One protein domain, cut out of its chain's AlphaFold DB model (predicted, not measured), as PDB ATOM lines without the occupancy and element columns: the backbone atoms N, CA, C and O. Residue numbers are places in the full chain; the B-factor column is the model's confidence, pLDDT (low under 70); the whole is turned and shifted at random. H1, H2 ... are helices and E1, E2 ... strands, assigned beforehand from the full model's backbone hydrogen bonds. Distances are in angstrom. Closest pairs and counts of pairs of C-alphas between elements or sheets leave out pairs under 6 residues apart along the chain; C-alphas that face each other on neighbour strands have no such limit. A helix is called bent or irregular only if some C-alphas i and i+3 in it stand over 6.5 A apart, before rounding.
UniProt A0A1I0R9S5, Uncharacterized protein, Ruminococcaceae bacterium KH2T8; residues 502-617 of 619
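AT A GLANCE: This is residues 502 to 617 of the 619 residues of an uncharacterized protein of Ruminococcaceae bacterium KH2T8 (UniProt A0A1I0R9S5). A twisted sheet of four parallel strands, in the order E2 E1 E3 E4, lies between helices in three layers, with H1 and H2 side by side over one face and the short H3 over the other. Residues 537 to 542 stick out. The printed part has 116 residues, with three named helices and four named strands in the order H1 E1 H2 E2 H3 E3 E4, class mixed. It is compact, with a radius of gyration of the C-alphas of 13.5 A and spans of 36 by 30 by 26 A.

IN THESE COORDINATES: The strands are E1, residues 526 to 530; E2, residues 563 to 567; E3, residues 584 to 590, 19.7 A long from first to last C-alpha; and E4, residues 610 to 616, 19.4 A, ending with C-alpha 616 at (166.204, 223.616, 205.650). H1, residues 502 to 515, 20.2 A, begins with C-alpha 502 at (171.946, 232.339, 212.533). H2 is residues 542 to 558, 23.9 A. H3, residues 568 to 573, is irregular: C-alphas 569 and 572 are 7.3 A apart.

HOW THE PARTS SIT: Within hydrogen-bond range are N 528 and O 564 of E1 and E2, 2.9 A, N 529 and O 586 of E1 and E3, 2.8 A, and N 587 and O 612 of E3 and E4, 2.8 A. H2 lies over E2 and E1 at a height over the sheet of 9.0 A, the closest C-alphas of H2 and E2 being Tyr 551 and Val 565, 5.6 A. On the same face H1, height 9.2 A, touches H2, closest C-alphas Ala 506 and Phe 553, 6.4 A, at a shallow tilt of 24 degrees, the same way. H3 lies over E2 on the opposite face, height 6.9 A. E1, H2, E2 form a strand-helix-strand unit, parallel neighbours joined through a helix, and E2, H3, E3 a split one with E1 between the strands; both crossovers are right-handed. Every O i to N i+4 pair is within hydrogen-bond range in H2, 8 of 10 in H1 and 0 of 2 in H3, where 2 of 3 O i to N i+3 pairs are.

THE WHOLE: The C-alphas farthest apart, Thr 541 and Glu 607, are 39.0 A apart. The printed part has no cut; the links E1 to H2 and E3 to E4 are long. Its mean pLDDT is 78.1, with residues 532 to 546, 572, 574 to 578 and 592 to 602 under 70.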
ATOM      1  N   GLU A 502     172.943 232.195 211.462       76.69
ATOM      2  CA  GLU A 502     171.946 232.339 212.533       76.69
ATOM      3  C   GLU A 502     170.780 233.247 212.135       76.69
ATOM      4  O   GLU A 502     169.614 232.948 212.384       76.69
ATOM      5  N   GLU A 503     171.056 234.358 211.458       81.69
ATOM      6  CA  GLU A 503     169.994 235.256 211.004       81.69
ATOM      7  C   GLU A 503     169.134 234.602 209.908       81.69
ATOM      8  O   GLU A 503     167.923 234.828 209.866       81.69
ATOM      9  N   LYS A 504     169.719 233.730 209.072       83.00
ATOM     10  CA  LYS A 504     168.964 232.907 208.109       83.00
ATOM     11  C   LYS A 504     168.005 231.933 208.815       83.00
ATOM     12  O   LYS A 504     166.917 231.692 208.296       83.00
ATOM     13  N   LEU A 505     168.341 231.411 210.002       85.44
ATOM     14  CA  LEU A 505     167.425 230.556 210.779       85.44
ATOM     15  C   LEU A 505     166.153 231.294 211.209       85.44
ATOM     16  O   LEU A 505     165.075 230.699 211.242       85.44
ATOM     17  N   ALA A 506     166.237 232.597 211.479       88.81
ATOM     18  CA  ALA A 506     165.047 233.394 211.757       88.81
ATOM     19  C   ALA A 506     164.094 233.434 210.544       88.81
ATOM     20  O   ALA A 506     162.875 233.423 210.720       88.81
ATOM     21  N   ASP A 507     164.620 233.428 209.313       89.50
ATOM     22  CA  ASP A 507     163.792 233.315 208.105       89.50
ATOM     23  C   ASP A 507     163.174 231.930 207.951       89.50
ATOM     24  O   ASP A 507     162.005 231.847 207.585       89.50
ATOM     25  N   VAL A 508     163.894 230.867 208.318       90.62
ATOM     26  CA  VAL A 508     163.332 229.508 208.368       90.62
ATOM     27  C   VAL A 508     162.107 229.470 209.283       90.62
ATOM     28  O   VAL A 508     161.050 229.003 208.869       90.62
ATOM     29  N   VAL A 509     162.190 230.040 210.490       92.44
ATOM     30  CA  VAL A 509     161.035 230.097 211.406       92.44
ATOM     31  C   VAL A 509     159.886 230.928 210.834       92.44
ATOM     32  O   VAL A 509     158.729 230.535 210.974       92.44
ATOM     33  N   ARG A 510     160.165 232.040 210.142       92.81
ATOM     34  CA  ARG A 510     159.120 232.812 209.443       92.81
ATOM     35  C   ARG A 510     158.449 231.989 208.347       92.81
ATOM     36  O   ARG A 510     157.226 231.997 208.268       92.81
ATOM     37  N   THR A 511     159.228 231.268 207.543       92.44
ATOM     38  CA  THR A 511     158.703 230.374 206.505       92.44
ATOM     39  C   THR A 511     157.822 229.294 207.113       92.44
ATOM     40  O   THR A 511     156.718 229.096 206.625       92.44
ATOM     41  N   ILE A 512     158.236 228.677 208.223       93.50
ATOM     42  CA  ILE A 512     157.411 227.700 208.945       93.50
ATOM     43  C   ILE A 512     156.093 228.338 209.407       93.50
ATOM     44  O   ILE A 512     155.029 227.759 209.208       93.50
ATOM     45  N   CYS A 513     156.135 229.547 209.975       92.69
ATOM     46  CA  CYS A 513     154.918 230.238 210.403       92.69
ATOM     47  C   CYS A 513     153.943 230.486 209.247       92.69
ATOM     48  O   CYS A 513     152.738 230.341 209.429       92.69
ATOM     49  N   GLU A 514     154.458 230.877 208.080       91.19
ATOM     50  CA  GLU A 514     153.654 231.163 206.889       91.19
ATOM     51  C   GLU A 514     153.135 229.886 206.212       91.19
ATOM     52  O   GLU A 514     151.963 229.821 205.850       91.19
ATOM     53  N   GLU A 515     153.983 228.871 206.044       93.88
ATOM     54  CA  GLU A 515     153.659 227.619 205.348       93.88
ATOM     55  C   GLU A 515     152.669 226.764 206.138       93.88
ATOM     56  O   GLU A 515     151.755 226.172 205.561       93.88
ATOM     57  N   TYR A 516     152.821 226.738 207.462       93.19
ATOM     58  CA  TYR A 516     151.960 225.968 208.349       93.19
ATOM     59  C   TYR A 516     150.841 226.816 208.968       93.19
ATOM     60  O   TYR A 516     150.046 226.267 209.717       93.19
ATOM     61  N   ASP A 517     150.710 228.111 208.667       92.62
ATOM     62  CA  ASP A 517     149.675 228.979 209.263       92.62
ATOM     63  C   ASP A 517     149.661 228.870 210.804       92.62
ATOM     64  O   ASP A 517     148.679 228.463 211.432       92.62
ATOM     65  N   LEU A 518     150.826 229.108 211.418       92.56
ATOM     66  CA  LEU A 518     150.980 229.019 212.871       92.56
ATOM     67  C   LEU A 518     150.306 230.207 213.576       92.56
ATOM     68  O   LEU A 518     150.492 231.354 213.146       92.56
ATOM     69  N   PRO A 519     149.571 229.973 214.681       90.12
ATOM     70  CA  PRO A 519     148.920 231.047 215.418       90.12
ATOM     71  C   PRO A 519     149.954 231.966 216.081       90.12
ATOM     72  O   PRO A 519     150.752 231.544 216.912       90.12
ATOM     73  N   GLN A 520     149.925 233.249 215.724       89.62
ATOM     74  CA  GLN A 520     150.754 234.271 216.367       89.62
ATOM     75  C   GLN A 520     149.992 234.886 217.538       89.62
ATOM     76  O   GLN A 520     149.405 235.961 217.395       89.62
ATOM     77  N   ASP A 521     149.979 234.171 218.658       87.75
ATOM     78  CA  ASP A 521     149.173 234.469 219.841       87.75
ATOM     79  C   ASP A 521     150.014 234.277 221.124       87.75
ATOM     80  O   ASP A 521     150.657 233.227 221.263       87.75
ATOM     81  N   PRO A 522     150.032 235.258 222.053       87.81
ATOM     82  CA  PRO A 522     150.787 235.171 223.301       87.81
ATOM     83  C   PRO A 522     150.441 233.958 224.163       87.81
ATOM     84  O   PRO A 522     151.305 233.523 224.926       87.81
ATOM     85  N   ASP A 523     149.216 233.440 224.046       89.06
ATOM     86  CA  ASP A 523     148.691 232.363 224.885       89.06
ATOM     87  C   ASP A 523     149.044 230.959 224.363       89.06
ATOM     88  O   ASP A 523     148.863 229.982 225.089       89.06
ATOM     89  N   VAL A 524     149.561 230.840 223.133       91.06
ATOM     90  CA  VAL A 524     149.936 229.546 222.538       91.06
ATOM     91  C   VAL A 524     151.321 229.122 223.007       91.06
ATOM     92  O   VAL A 524     152.289 229.880 222.884       91.06
ATOM     93  N   LYS A 525     151.429 227.881 223.475       92.56
ATOM     94  CA  LYS A 525     152.657 227.280 223.991       92.56
ATOM     95  C   LYS A 525     153.444 226.582 222.893       92.56
ATOM     96  O   LYS A 525     152.958 225.642 222.260       92.56
ATOM     97  N   TYR A 526     154.684 227.014 222.695       93.50
ATOM     98  CA  TYR A 526     155.564 226.475 221.660       93.50
ATOM     99  C   TYR A 526     156.792 225.793 222.253       93.50
ATOM    100  O   TYR A 526     157.490 226.377 223.077       93.50
ATOM    101  N   LEU A 527     157.124 224.617 221.726       91.75
ATOM    102  CA  LEU A 527     158.444 224.014 221.869       91.75
ATOM    103  C   LEU A 527     159.146 224.008 220.510       91.75
ATOM    104  O   LEU A 527     158.699 223.347 219.572       91.75
ATOM    105  N   VAL A 528     160.261 224.727 220.401       91.38
ATOM    106  CA  VAL A 528     161.086 224.764 219.187       91.38
ATOM    107  C   VAL A 528     162.389 224.017 219.435       91.38
ATOM    108  O   VAL A 528     163.210 224.413 220.264       91.38
ATOM    109  N   CYS A 529     162.595 222.944 218.683       88.56
ATOM    110  CA  CYS A 529     163.781 222.107 218.744       88.56
ATOM    111  C   CYS A 529     164.595 222.247 217.456       88.56
ATOM    112  O   CYS A 529     164.107 221.967 216.363       88.56
ATOM    113  N   PHE A 530     165.862 222.636 217.582       85.75
ATOM    114  CA  PHE A 530     166.799 222.685 216.458       85.75
ATOM    115  C   PHE A 530     167.675 221.422 216.435       85.75
ATOM    116  O   PHE A 530     168.243 221.035 217.461       85.75
ATOM    117  N   SER A 531     167.830 220.791 215.269       78.75
ATOM    118  CA  SER A 531     168.851 219.755 215.056       78.75
ATOM    119  C   SER A 531     170.221 220.443 215.028       78.75
ATOM    120  O   SER A 531     170.451 221.250 214.126       78.75
ATOM    121  N   GLU A 532     171.147 220.189 215.950       68.25
ATOM    122  CA  GLU A 532     172.489 220.776 215.826       68.25
ATOM    123  C   GLU A 532     173.651 219.906 216.296       68.25
ATOM    124  O   GLU A 532     173.538 219.099 217.216       68.25
ATOM    125  N   ASN A 533     174.779 220.202 215.636       54.97
ATOM    126  CA  ASN A 533     176.165 219.809 215.880       54.97
ATOM    127  C   ASN A 533     176.747 220.610 217.078       54.97
ATOM    128  O   ASN A 533     176.225 221.670 217.406       54.97
ATOM    129  N   GLU A 534     177.825 220.122 217.705       44.81
ATOM    130  CA  GLU A 534     178.391 220.390 219.060       44.81
ATOM    131  C   GLU A 534     178.470 221.836 219.650       44.81
ATOM    132  O   GLU A 534     178.889 222.011 220.794       44.81
ATOM    133  N   ALA A 535     178.032 222.895 218.966       45.91
ATOM    134  CA  ALA A 535     178.145 224.299 219.387       45.91
ATOM    135  C   ALA A 535     177.119 224.771 220.451       45.91
ATOM    136  O   ALA A 535     176.894 225.968 220.594       45.91
ATOM    137  N   TRP A 536     176.496 223.882 221.228       45.94
ATOM    138  CA  TRP A 536     175.559 224.250 222.313       45.94
ATOM    139  C   TRP A 536     176.191 224.278 223.716       45.94
ATOM    140  O   TRP A 536     175.507 224.614 224.682       45.94
ATOM    141  N   LEU A 537     177.462 223.884 223.849       42.62
ATOM    142  CA  LEU A 537     177.956 223.276 225.092       42.62
ATOM    143  C   LEU A 537     178.737 224.157 226.078       42.62
ATOM    144  O   LEU A 537     179.080 223.646 227.134       42.62
ATOM    145  N   ASP A 538     178.959 225.450 225.838       38.31
ATOM    146  CA  ASP A 538     179.723 226.272 226.794       38.31
ATOM    147  C   ASP A 538     179.016 227.579 227.159       38.31
ATOM    148  O   ASP A 538     178.658 228.369 226.287       38.31
ATOM    149  N   GLU A 539     178.854 227.811 228.469       41.22
ATOM    150  CA  GLU A 539     178.032 228.862 229.096       41.22
ATOM    151  C   GLU A 539     178.470 230.316 228.803       41.22
ATOM    152  O   GLU A 539     177.745 231.259 229.118       41.22
ATOM    153  N   PHE A 540     179.641 230.536 228.196       49.19
ATOM    154  CA  PHE A 540     180.216 231.883 228.034       49.19
ATOM    155  C   PHE A 540     180.990 232.112 226.722       49.19
ATOM    156  O   PHE A 540     181.725 233.097 226.589       49.19
ATOM    157  N   THR A 541     180.802 231.244 225.732       34.81
ATOM    158  CA  THR A 541     181.288 231.375 224.346       34.81
ATOM    159  C   THR A 541     180.156 231.880 223.426       34.81
ATOM    160  O   THR A 541     179.022 232.035 223.887       34.81
ATOM    161  N   PRO A 542     180.415 232.185 222.132       41.28
ATOM    162  CA  PRO A 542     179.394 232.629 221.158       41.28
ATOM    163  C   PRO A 542     178.109 231.769 221.107       41.28
ATOM    164  O   PRO A 542     177.079 232.195 220.606       41.28
ATOM    165  N   THR A 543     178.167 230.578 221.684       44.53
ATOM    166  CA  THR A 543     177.157 229.529 221.791       44.53
ATOM    167  C   THR A 543     175.995 229.845 222.751       44.53
ATOM    168  O   THR A 543     174.849 229.544 222.420       44.53
ATOM    169  N   VAL A 544     176.203 230.529 223.890       45.94
ATOM    170  CA  VAL A 544     175.072 231.003 224.738       45.94
ATOM    171  C   VAL A 544     174.358 232.196 224.124       45.94
ATOM    172  O   VAL A 544     173.136 232.310 224.232       45.94
ATOM    173  N   ALA A 545     175.109 233.057 223.434       54.34
ATOM    174  CA  ALA A 545     174.522 234.150 222.673       54.34
ATOM    175  C   ALA A 545     173.571 233.610 221.591       54.34
ATOM    176  O   ALA A 545     172.491 234.170 221.422       54.34
ATOM    177  N   ASN A 546     173.902 232.479 220.959       67.50
ATOM    178  CA  ASN A 546     173.044 231.815 219.975       67.50
ATOM    179  C   ASN A 546     171.749 231.263 220.588       67.50
ATOM    180  O   ASN A 546     170.675 231.491 220.042       67.50
ATOM    181  N   ARG A 547     171.800 230.617 221.764       74.44
ATOM    182  CA  ARG A 547     170.574 230.145 222.438       74.44
ATOM    183  C   ARG A 547     169.642 231.298 222.803       74.44
ATOM    184  O   ARG A 547     168.449 231.228 222.521       74.44
ATOM    185  N   ALA A 548     170.178 232.346 223.428       80.81
ATOM    186  CA  ALA A 548     169.392 233.527 223.772       80.81
ATOM    187  C   ALA A 548     168.830 234.191 222.506       80.81
ATOM    188  O   ALA A 548     167.655 234.544 222.457       80.81
ATOM    189  N   TYR A 549     169.642 234.307 221.455       85.06
ATOM    190  CA  TYR A 549     169.219 234.833 220.165       85.06
ATOM    191  C   TYR A 549     168.054 234.037 219.562       85.06
ATOM    192  O   TYR A 549     167.029 234.639 219.239       85.06
ATOM    193  N   ARG A 550     168.158 232.699 219.510       87.94
ATOM    194  CA  ARG A 550     167.088 231.793 219.060       87.94
ATOM    195  C   ARG A 550     165.823 231.930 219.872       87.94
ATOM    196  O   ARG A 550     164.757 232.123 219.296       87.94
ATOM    197  N   TYR A 551     165.947 231.915 221.196       90.31
ATOM    198  CA  TYR A 551     164.820 232.148 222.091       90.31
ATOM    199  C   TYR A 551     164.088 233.448 221.740       90.31
ATOM    200  O   TYR A 551     162.888 233.431 221.469       90.31
ATOM    201  N   TYR A 552     164.804 234.570 221.663       91.19
ATOM    202  CA  TYR A 552     164.175 235.868 221.437       91.19
ATOM    203  C   TYR A 552     163.622 236.040 220.016       91.19
ATOM    204  O   TYR A 552     162.544 236.630 219.861       91.19
ATOM    205  N   PHE A 553     164.296 235.533 218.974       91.94
ATOM    206  CA  PHE A 553     163.735 235.609 217.624       91.94
ATOM    207  C   PHE A 553     162.510 234.705 217.480       91.94
ATOM    208  O   PHE A 553     161.520 235.159 216.908       91.94
ATOM    209  N   CYS A 554     162.519 233.490 218.046       93.88
ATOM    210  CA  CYS A 554     161.353 232.605 218.069       93.88
ATOM    211  C   CYS A 554     160.206 233.276 218.823       93.88
ATOM    212  O   CYS A 554     159.118 233.402 218.267       93.88
ATOM    213  N   LYS A 555     160.469 233.833 220.013       93.12
ATOM    214  CA  LYS A 555     159.492 234.577 220.826       93.12
ATOM    215  C   LYS A 555     158.839 235.700 220.035       93.12
ATOM    216  O   LYS A 555     157.624 235.866 220.048       93.12
ATOM    217  N   THR A 556     159.639 236.461 219.292       93.31
ATOM    218  CA  THR A 556     159.134 237.585 218.499       93.31
ATOM    219  C   THR A 556     158.397 237.135 217.238       93.31
ATOM    220  O   THR A 556     157.372 237.725 216.886       93.31
ATOM    221  N   ILE A 557     158.906 236.130 216.522       93.88
ATOM    222  CA  ILE A 557     158.324 235.650 215.259       93.88
ATOM    223  C   ILE A 557     157.019 234.898 215.529       93.88
ATOM    224  O   ILE A 557     155.999 235.285 214.957       93.88
ATOM    225  N   LEU A 558     157.034 233.937 216.453       94.00
ATOM    226  CA  LEU A 558     155.857 233.177 216.887       94.00
ATOM    227  C   LEU A 558     154.902 234.019 217.737       94.00
ATOM    228  O   LEU A 558     153.725 233.708 217.791       94.00
ATOM    229  N   TYR A 559     155.381 235.118 218.333       93.69
ATOM    230  CA  TYR A 559     154.584 236.000 219.194       93.69
ATOM    231  C   TYR A 559     153.938 235.256 220.372       93.69
ATOM    232  O   TYR A 559     152.758 235.429 220.632       93.69
ATOM    233  N   SER A 560     154.728 234.449 221.082       92.19
ATOM    234  CA  SER A 560     154.275 233.658 222.232       92.19
ATOM    235  C   SER A 560     154.945 234.127 223.526       92.19
ATOM    236  O   SER A 560     156.122 234.498 223.525       92.19
ATOM    237  N   ALA A 561     154.199 234.149 224.634       88.06
ATOM    238  CA  ALA A 561     154.755 234.409 225.960       88.06
ATOM    239  C   ALA A 561     155.329 233.145 226.623       88.06
ATOM    240  O   ALA A 561     156.200 233.273 227.486       88.06
ATOM    241  N   ASP A 562     154.864 231.966 226.206       88.69
ATOM    242  CA  ASP A 562     155.213 230.657 226.757       88.69
ATOM    243  C   ASP A 562     155.891 229.813 225.666       88.69
ATOM    244  O   ASP A 562     155.265 229.168 224.824       88.69
ATOM    245  N   LEU A 563     157.214 229.933 225.619       90.50
ATOM    246  CA  LEU A 563     158.058 229.379 224.572       90.50
ATOM    247  C   LEU A 563     159.254 228.703 225.221       90.50
ATOM    248  O   LEU A 563     159.996 229.359 225.953       90.50
ATOM    249  N   ASP A 564     159.520 227.470 224.817       89.00
ATOM    250  CA  ASP A 564     160.782 226.801 225.079       89.00
ATOM    251  C   ASP A 564     161.564 226.578 223.786       89.00
ATOM    252  O   ASP A 564     161.034 226.189 222.742       89.00
ATOM    253  N   VAL A 565     162.865 226.868 223.851       87.94
ATOM    254  CA  VAL A 565     163.800 226.657 222.744       87.94
ATOM    255  C   VAL A 565     164.939 225.765 223.209       87.94
ATOM    256  O   VAL A 565     165.693 226.100 224.134       87.94
ATOM    257  N   THR A 566     165.067 224.627 222.534       84.75
ATOM    258  CA  THR A 566     166.027 223.577 222.865       84.75
ATOM    259  C   THR A 566     166.762 223.065 221.628       84.75
ATOM    260  O   THR A 566     166.485 223.451 220.487       84.75
ATOM    261  N   SER A 567     167.729 222.192 221.871       80.94
ATOM    262  CA  SER A 567     168.394 221.398 220.848       80.94
ATOM    263  C   SER A 567     168.050 219.930 221.011       80.94
ATOM    264  O   SER A 567     167.690 219.484 222.099       80.94
ATOM    265  N   LEU A 568     168.219 219.170 219.930       77.62
ATOM    266  CA  LEU A 568     167.901 217.746 219.917       77.62
ATOM    267  C   LEU A 568     168.576 216.972 221.066       77.62
ATOM    268  O   LEU A 568     167.915 216.216 221.766       77.62
ATOM    269  N   ASN A 569     169.860 217.234 221.336       74.75
ATOM    270  CA  ASN A 569     170.630 216.564 222.399       74.75
ATOM    271  C   ASN A 569     170.164 216.902 223.824       74.75
ATOM    272  O   ASN A 569     170.585 216.255 224.778       74.75
ATOM    273  N   ARG A 570     169.341 217.942 223.974       74.69
ATOM    274  CA  ARG A 570     168.799 218.424 225.249       74.69
ATOM    275  C   ARG A 570     167.283 218.292 225.314       74.69
ATOM    276  O   ARG A 570     166.657 218.843 226.212       74.69
ATOM    277  N   LEU A 571     166.682 217.595 224.356       74.75
ATOM    278  CA  LEU A 571     165.239 217.402 224.317       74.75
ATOM    279  C   LEU A 571     164.761 216.581 225.527       74.75
ATOM    280  O   LEU A 571     163.710 216.879 226.079       74.75
ATOM    281  N   SER A 572     165.593 215.648 226.002       67.88
ATOM    282  CA  SER A 572     165.367 214.862 227.225       67.88
ATOM    283  C   SER A 572     165.538 215.643 228.537       67.88
ATOM    284  O   SER A 572     165.109 215.169 229.585       67.88
ATOM    285  N   ASP A 573     166.119 216.854 228.509       70.12
ATOM    286  CA  ASP A 573     166.207 217.724 229.697       70.12
ATOM    287  C   ASP A 573     164.843 218.368 230.038       70.12
ATOM    288  O   ASP A 573     164.689 218.988 231.096       70.12
ATOM    289  N   ILE A 574     163.858 218.286 229.137       68.88
ATOM    290  CA  ILE A 574     162.544 218.912 229.297       68.88
ATOM    291  C   ILE A 574     161.640 217.974 230.104       68.88
ATOM    292  O   ILE A 574     161.248 216.918 229.617       68.88
ATOM    293  N   LYS A 575     161.358 218.381 231.355       57.19
ATOM    294  CA  LYS A 575     160.381 217.825 232.320       57.19
ATOM    295  C   LYS A 575     159.912 216.387 232.019       57.19
ATOM    296  O   LYS A 575     158.783 216.173 231.591       57.19
ATOM    297  N   ASP A 576     160.771 215.408 232.295       60.75
ATOM    298  CA  ASP A 576     160.431 213.975 232.257       60.75
ATOM    299  C   ASP A 576     159.861 213.470 230.908       60.75
ATOM    300  O   ASP A 576     159.085 212.517 230.891       60.75
ATOM    301  N   ASN A 577     160.260 214.082 229.781       61.50
ATOM    302  CA  ASN A 577     159.798 213.773 228.417       61.50
ATOM    303  C   ASN A 577     158.298 214.032 228.148       61.50
ATOM    304  O   ASN A 577     157.780 213.599 227.113       61.50
ATOM    305  N   ASP A 578     157.605 214.758 229.033       68.75
ATOM    306  CA  ASP A 578     156.193 215.096 228.849       68.75
ATOM    307  C   ASP A 578     156.022 216.399 228.055       68.75
ATOM    308  O   ASP A 578     156.270 217.502 228.544       68.75
ATOM    309  N   MET A 579     155.596 216.257 226.802       74.12
ATOM    310  CA  MET A 579     155.354 217.346 225.856       74.12
ATOM    311  C   MET A 579     153.872 217.725 225.771       74.12
ATOM    312  O   MET A 579     153.512 218.581 224.960       74.12
ATOM    313  N   SER A 580     153.006 217.138 226.607       74.19
ATOM    314  CA  SER A 580     151.564 217.416 226.598       74.19
ATOM    315  C   SER A 580     151.217 218.850 227.010       74.19
ATOM    316  O   SER A 580     150.078 219.275 226.854       74.19
ATOM    317  N   GLU A 581     152.164 219.604 227.581       82.56
ATOM    318  CA  GLU A 581     151.948 221.008 227.935       82.56
ATOM    319  C   GLU A 581     152.076 221.971 226.747       82.56
ATOM    320  O   GLU A 581     151.718 223.134 226.905       82.56
ATOM    321  N   TYR A 582     152.559 221.523 225.580       89.00
ATOM    322  CA  TYR A 582     152.739 222.376 224.401       89.00
ATOM    323  C   TYR A 582     151.622 222.188 223.374       89.00
ATOM    324  O   TYR A 582     151.298 221.070 222.967       89.00
ATOM    325  N   ASP A 583     151.113 223.306 222.861       91.12
ATOM    326  CA  ASP A 583     150.145 223.313 221.762       91.12
ATOM    327  C   ASP A 583     150.826 222.998 220.421       91.12
ATOM    328  O   ASP A 583     150.220 222.436 219.507       91.12
ATOM    329  N   CYS A 584     152.099 223.385 220.274       92.12
ATOM    330  CA  CYS A 584     152.874 223.223 219.048       92.12
ATOM    331  C   CYS A 584     154.313 222.773 219.334       92.12
ATOM    332  O   CYS A 584     155.061 223.454 220.038       92.12
ATOM    333  N   PHE A 585     154.735 221.684 218.690       92.12
ATOM    334  CA  PHE A 585     156.121 221.224 218.644       92.12
ATOM    335  C   PHE A 585     156.702 221.439 217.243       92.12
ATOM    336  O   PHE A 585     156.162 220.947 216.253       92.12
ATOM    337  N   ILE A 586     157.809 222.180 217.149       92.31
ATOM    338  CA  ILE A 586     158.481 222.504 215.888       92.31
ATOM    339  C   ILE A 586     159.895 221.931 215.918       92.31
ATOM    340  O   ILE A 586     160.763 222.442 216.624       92.31
ATOM    341  N   TYR A 587     160.146 220.915 215.100       90.12
ATOM    342  CA  TYR A 587     161.474 220.367 214.866       90.12
ATOM    343  C   TYR A 587     162.073 220.929 213.575       90.12
ATOM    344  O   TYR A 587     161.571 220.696 212.474       90.12
ATOM    345  N   ILE A 588     163.166 221.677 213.707       88.50
ATOM    346  CA  ILE A 588     163.870 222.320 212.598       88.50
ATOM    347  C   ILE A 588     165.174 221.576 212.364       88.50
ATOM    348  O   ILE A 588     166.105 221.675 213.169       88.50
ATOM    349  N   ARG A 589     165.251 220.860 211.242       85.69
ATOM    350  CA  ARG A 589     166.422 220.075 210.864       85.69
ATOM    351  C   ARG A 589     167.206 220.656 209.696       85.69
ATOM    352  O   ARG A 589     166.633 221.141 208.723       85.69
ATOM    353  N   SER A 590     168.527 220.570 209.787       80.06
ATOM    354  CA  SER A 590     169.432 220.896 208.685       80.06
ATOM    355  C   SER A 590     169.547 219.709 207.727       80.06
ATOM    356  O   SER A 590     169.756 218.587 208.177       80.06
ATOM    357  N   SER A 591     169.478 219.944 206.413       75.88
ATOM    358  CA  SER A 591     169.708 218.923 205.373       75.88
ATOM    359  C   SER A 591     171.089 218.253 205.476       75.88
ATOM    360  O   SER A 591     171.271 217.137 204.987       75.88
ATOM    361  N   ALA A 592     172.056 218.925 206.110       69.31
ATOM    362  CA  ALA A 592     173.420 218.444 206.302       69.31
ATOM    363  C   ALA A 592     173.563 217.444 207.464       69.31
ATOM    364  O   ALA A 592     174.569 216.735 207.522       69.31
ATOM    365  N   ASN A 593     172.576 217.364 208.363       64.50
ATOM    366  CA  ASN A 593     172.584 216.461 209.514       64.50
ATOM    367  C   ASN A 593     171.526 215.365 209.326       64.50
ATOM    368  O   ASN A 593     170.381 215.637 208.979       64.50
ATOM    369  N   GLY A 594     171.910 214.110 209.572       59.78
ATOM    370  CA  GLY A 594     171.017 212.950 209.471       59.78
ATOM    371  C   GLY A 594     170.206 212.665 210.737       59.78
ATOM    372  O   GLY A 594     169.650 211.575 210.847       59.78
ATOM    373  N   ASP A 595     170.190 213.591 211.699       63.72
ATOM    374  CA  ASP A 595     169.640 213.348 213.030       63.72
ATOM    375  C   ASP A 595     168.109 213.432 213.032       63.72
ATOM    376  O   ASP A 595     167.503 214.394 212.543       63.72
ATOM    377  N   ASP A 596     167.484 212.413 213.618       67.31
ATOM    378  CA  ASP A 596     166.036 212.269 213.704       67.31
ATOM    379  C   ASP A 596     165.597 212.194 215.169       67.31
ATOM    380  O   ASP A 596     166.125 211.399 215.956       67.31
ATOM    381  N   TRP A 597     164.619 213.020 215.537       65.00
ATOM    382  CA  TRP A 597     164.062 213.037 216.884       65.00
ATOM    383  C   TRP A 597     163.223 211.793 217.180       65.00
ATOM    384  O   TRP A 597     163.094 211.430 218.345       65.00
ATOM    385  N   HIS A 598     162.756 211.067 216.158       64.31
ATOM    386  CA  HIS A 598     162.076 209.778 216.331       64.31
ATOM    387  C   HIS A 598     162.942 208.697 217.003       64.31
ATOM    388  O   HIS A 598     162.422 207.658 217.401       64.31
ATOM    389  N   SER A 599     164.253 208.926 217.149       58.06
ATOM    390  CA  SER A 599     165.143 208.068 217.942       58.06
ATOM    391  C   SER A 599     164.969 208.218 219.462       58.06
ATOM    392  O   SER A 599     165.439 207.362 220.213       58.06
ATOM    393  N   TYR A 600     164.276 209.264 219.926       59.44
ATOM    394  CA  TYR A 600     163.912 209.464 221.327       59.44
ATOM    395  C   TYR A 600     162.561 208.780 221.600       59.44
ATOM    396  O   TYR A 600     161.505 209.395 221.487       59.44
ATOM    397  N   GLU A 601     162.595 207.489 221.950       54.59
ATOM    398  CA  GLU A 601     161.410 206.628 222.167       54.59
ATOM    399  C   GLU A 601     160.508 207.036 223.360       54.59
ATOM    400  O   GLU A 601     159.497 206.381 223.609       54.59
ATOM    401  N   GLU A 602     160.833 208.105 224.099       62.06
ATOM    402  CA  GLU A 602     160.180 208.458 225.373       62.06
ATOM    403  C   GLU A 602     159.332 209.745 225.355       62.06
ATOM    404  O   GLU A 602     158.751 210.076 226.384       62.06
ATOM    405  N   LEU A 603     159.221 210.471 224.235       71.06
ATOM    406  CA  LEU A 603     158.445 211.723 224.194       71.06
ATOM    407  C   LEU A 603     156.930 211.467 224.124       71.06
ATOM    408  O   LEU A 603     156.452 210.844 223.174       71.06
ATOM    409  N   SER A 604     156.163 211.990 225.087       73.56
ATOM    410  CA  SER A 604     154.693 211.941 225.080       73.56
ATOM    411  C   SER A 604     154.084 213.277 224.669       73.56
ATOM    412  O   SER A 604     154.341 214.290 225.302       73.56
ATOM    413  N   PHE A 605     153.240 213.280 223.639       79.00
ATOM    414  CA  PHE A 605     152.478 214.456 223.199       79.00
ATOM    415  C   PHE A 605     150.991 214.270 223.512       79.00
ATOM    416  O   PHE A 605     150.518 213.129 223.562       79.00
ATOM    417  N   ASP A 606     150.256 215.369 223.691       79.56
ATOM    418  CA  ASP A 606     148.792 215.305 223.732       79.56
ATOM    419  C   ASP A 606     148.239 215.051 222.316       79.56
ATOM    420  O   ASP A 606     148.897 215.360 221.318       79.56
ATOM    421  N   GLU A 607     147.027 214.498 222.203       74.69
ATOM    422  CA  GLU A 607     146.404 214.204 220.899       74.69
ATOM    423  C   GLU A 607     146.212 215.470 220.046       74.69
ATOM    424  O   GLU A 607     146.266 215.404 218.815       74.69
ATOM    425  N   ASP A 608     146.031 216.617 220.700       83.19
ATOM    426  CA  ASP A 608     145.808 217.912 220.059       83.19
ATOM    427  C   ASP A 608     147.113 218.684 219.768       83.19
ATOM    428  O   ASP A 608     147.075 219.724 219.099       83.19
ATOM    429  N   THR A 609     148.282 218.194 220.211       85.44
ATOM    430  CA  THR A 609     149.564 218.872 219.970       85.44
ATOM    431  C   THR A 609     149.925 218.840 218.484       85.44
ATOM    432  O   THR A 609     150.069 217.790 217.853       85.44
ATOM    433  N   ARG A 610     150.158 220.019 217.904       90.31
ATOM    434  CA  ARG A 610     150.560 220.146 216.504       90.31
ATOM    435  C   ARG A 610     152.060 219.901 216.338       90.31
ATOM    436  O   ARG A 610     152.870 220.713 216.775       90.31
ATOM    437  N   ILE A 611     152.428 218.834 215.632       89.88
ATOM    438  CA  ILE A 611     153.826 218.487 215.335       89.88
ATOM    439  C   ILE A 611     154.210 218.974 213.933       89.88
ATOM    440  O   ILE A 611     153.540 218.660 212.945       89.88
ATOM    441  N   ILE A 612     155.294 219.745 213.839       91.25
ATOM    442  CA  ILE A 612     155.837 220.278 212.588       91.25
ATOM    443  C   ILE A 612     157.300 219.886 212.466       91.25
ATOM    444  O   ILE A 612     158.123 220.254 213.298       91.25
ATOM    445  N   GLU A 613     157.631 219.217 211.369       89.50
ATOM    446  CA  GLU A 613     159.009 218.921 210.995       89.50
ATOM    447  C   GLU A 613     159.383 219.705 209.749       89.50
ATOM    448  O   GLU A 613     158.730 219.592 208.708       89.50
ATOM    449  N   TYR A 614     160.460 220.477 209.841       89.06
ATOM    450  CA  TYR A 614     160.925 221.311 208.749       89.06
ATOM    451  C   TYR A 614     162.388 221.043 208.439       89.06
ATOM    452  O   TYR A 614     163.235 221.075 209.326       89.06
ATOM    453  N   THR A 615     162.695 220.806 207.164       86.00
ATOM    454  CA  THR A 615     164.076 220.627 206.692       86.00
ATOM    455  C   THR A 615     164.513 221.868 205.940       86.00
ATOM    456  O   THR A 615     163.881 222.219 204.947       86.00
ATOM    457  N   TYR A 616     165.601 222.498 206.369       82.44
ATOM    458  CA  TYR A 616     166.204 223.616 205.650       82.44
ATOM    459  C   TYR A 616     167.589 223.242 205.117       82.44
ATOM    460  O   TYR A 616     168.288 222.412 205.698       82.44
ATOM    461  N   ASP A 617     167.978 223.862 204.007       77.19
ATOM    462  CA  ASP A 617     169.303 223.690 203.415       77.19
ATOM    463  C   ASP A 617     170.232 224.816 203.904       77.19
ATOM    464  O   ASP A 617     169.947 225.987 203.616       77.19
TER     465      ASP A 617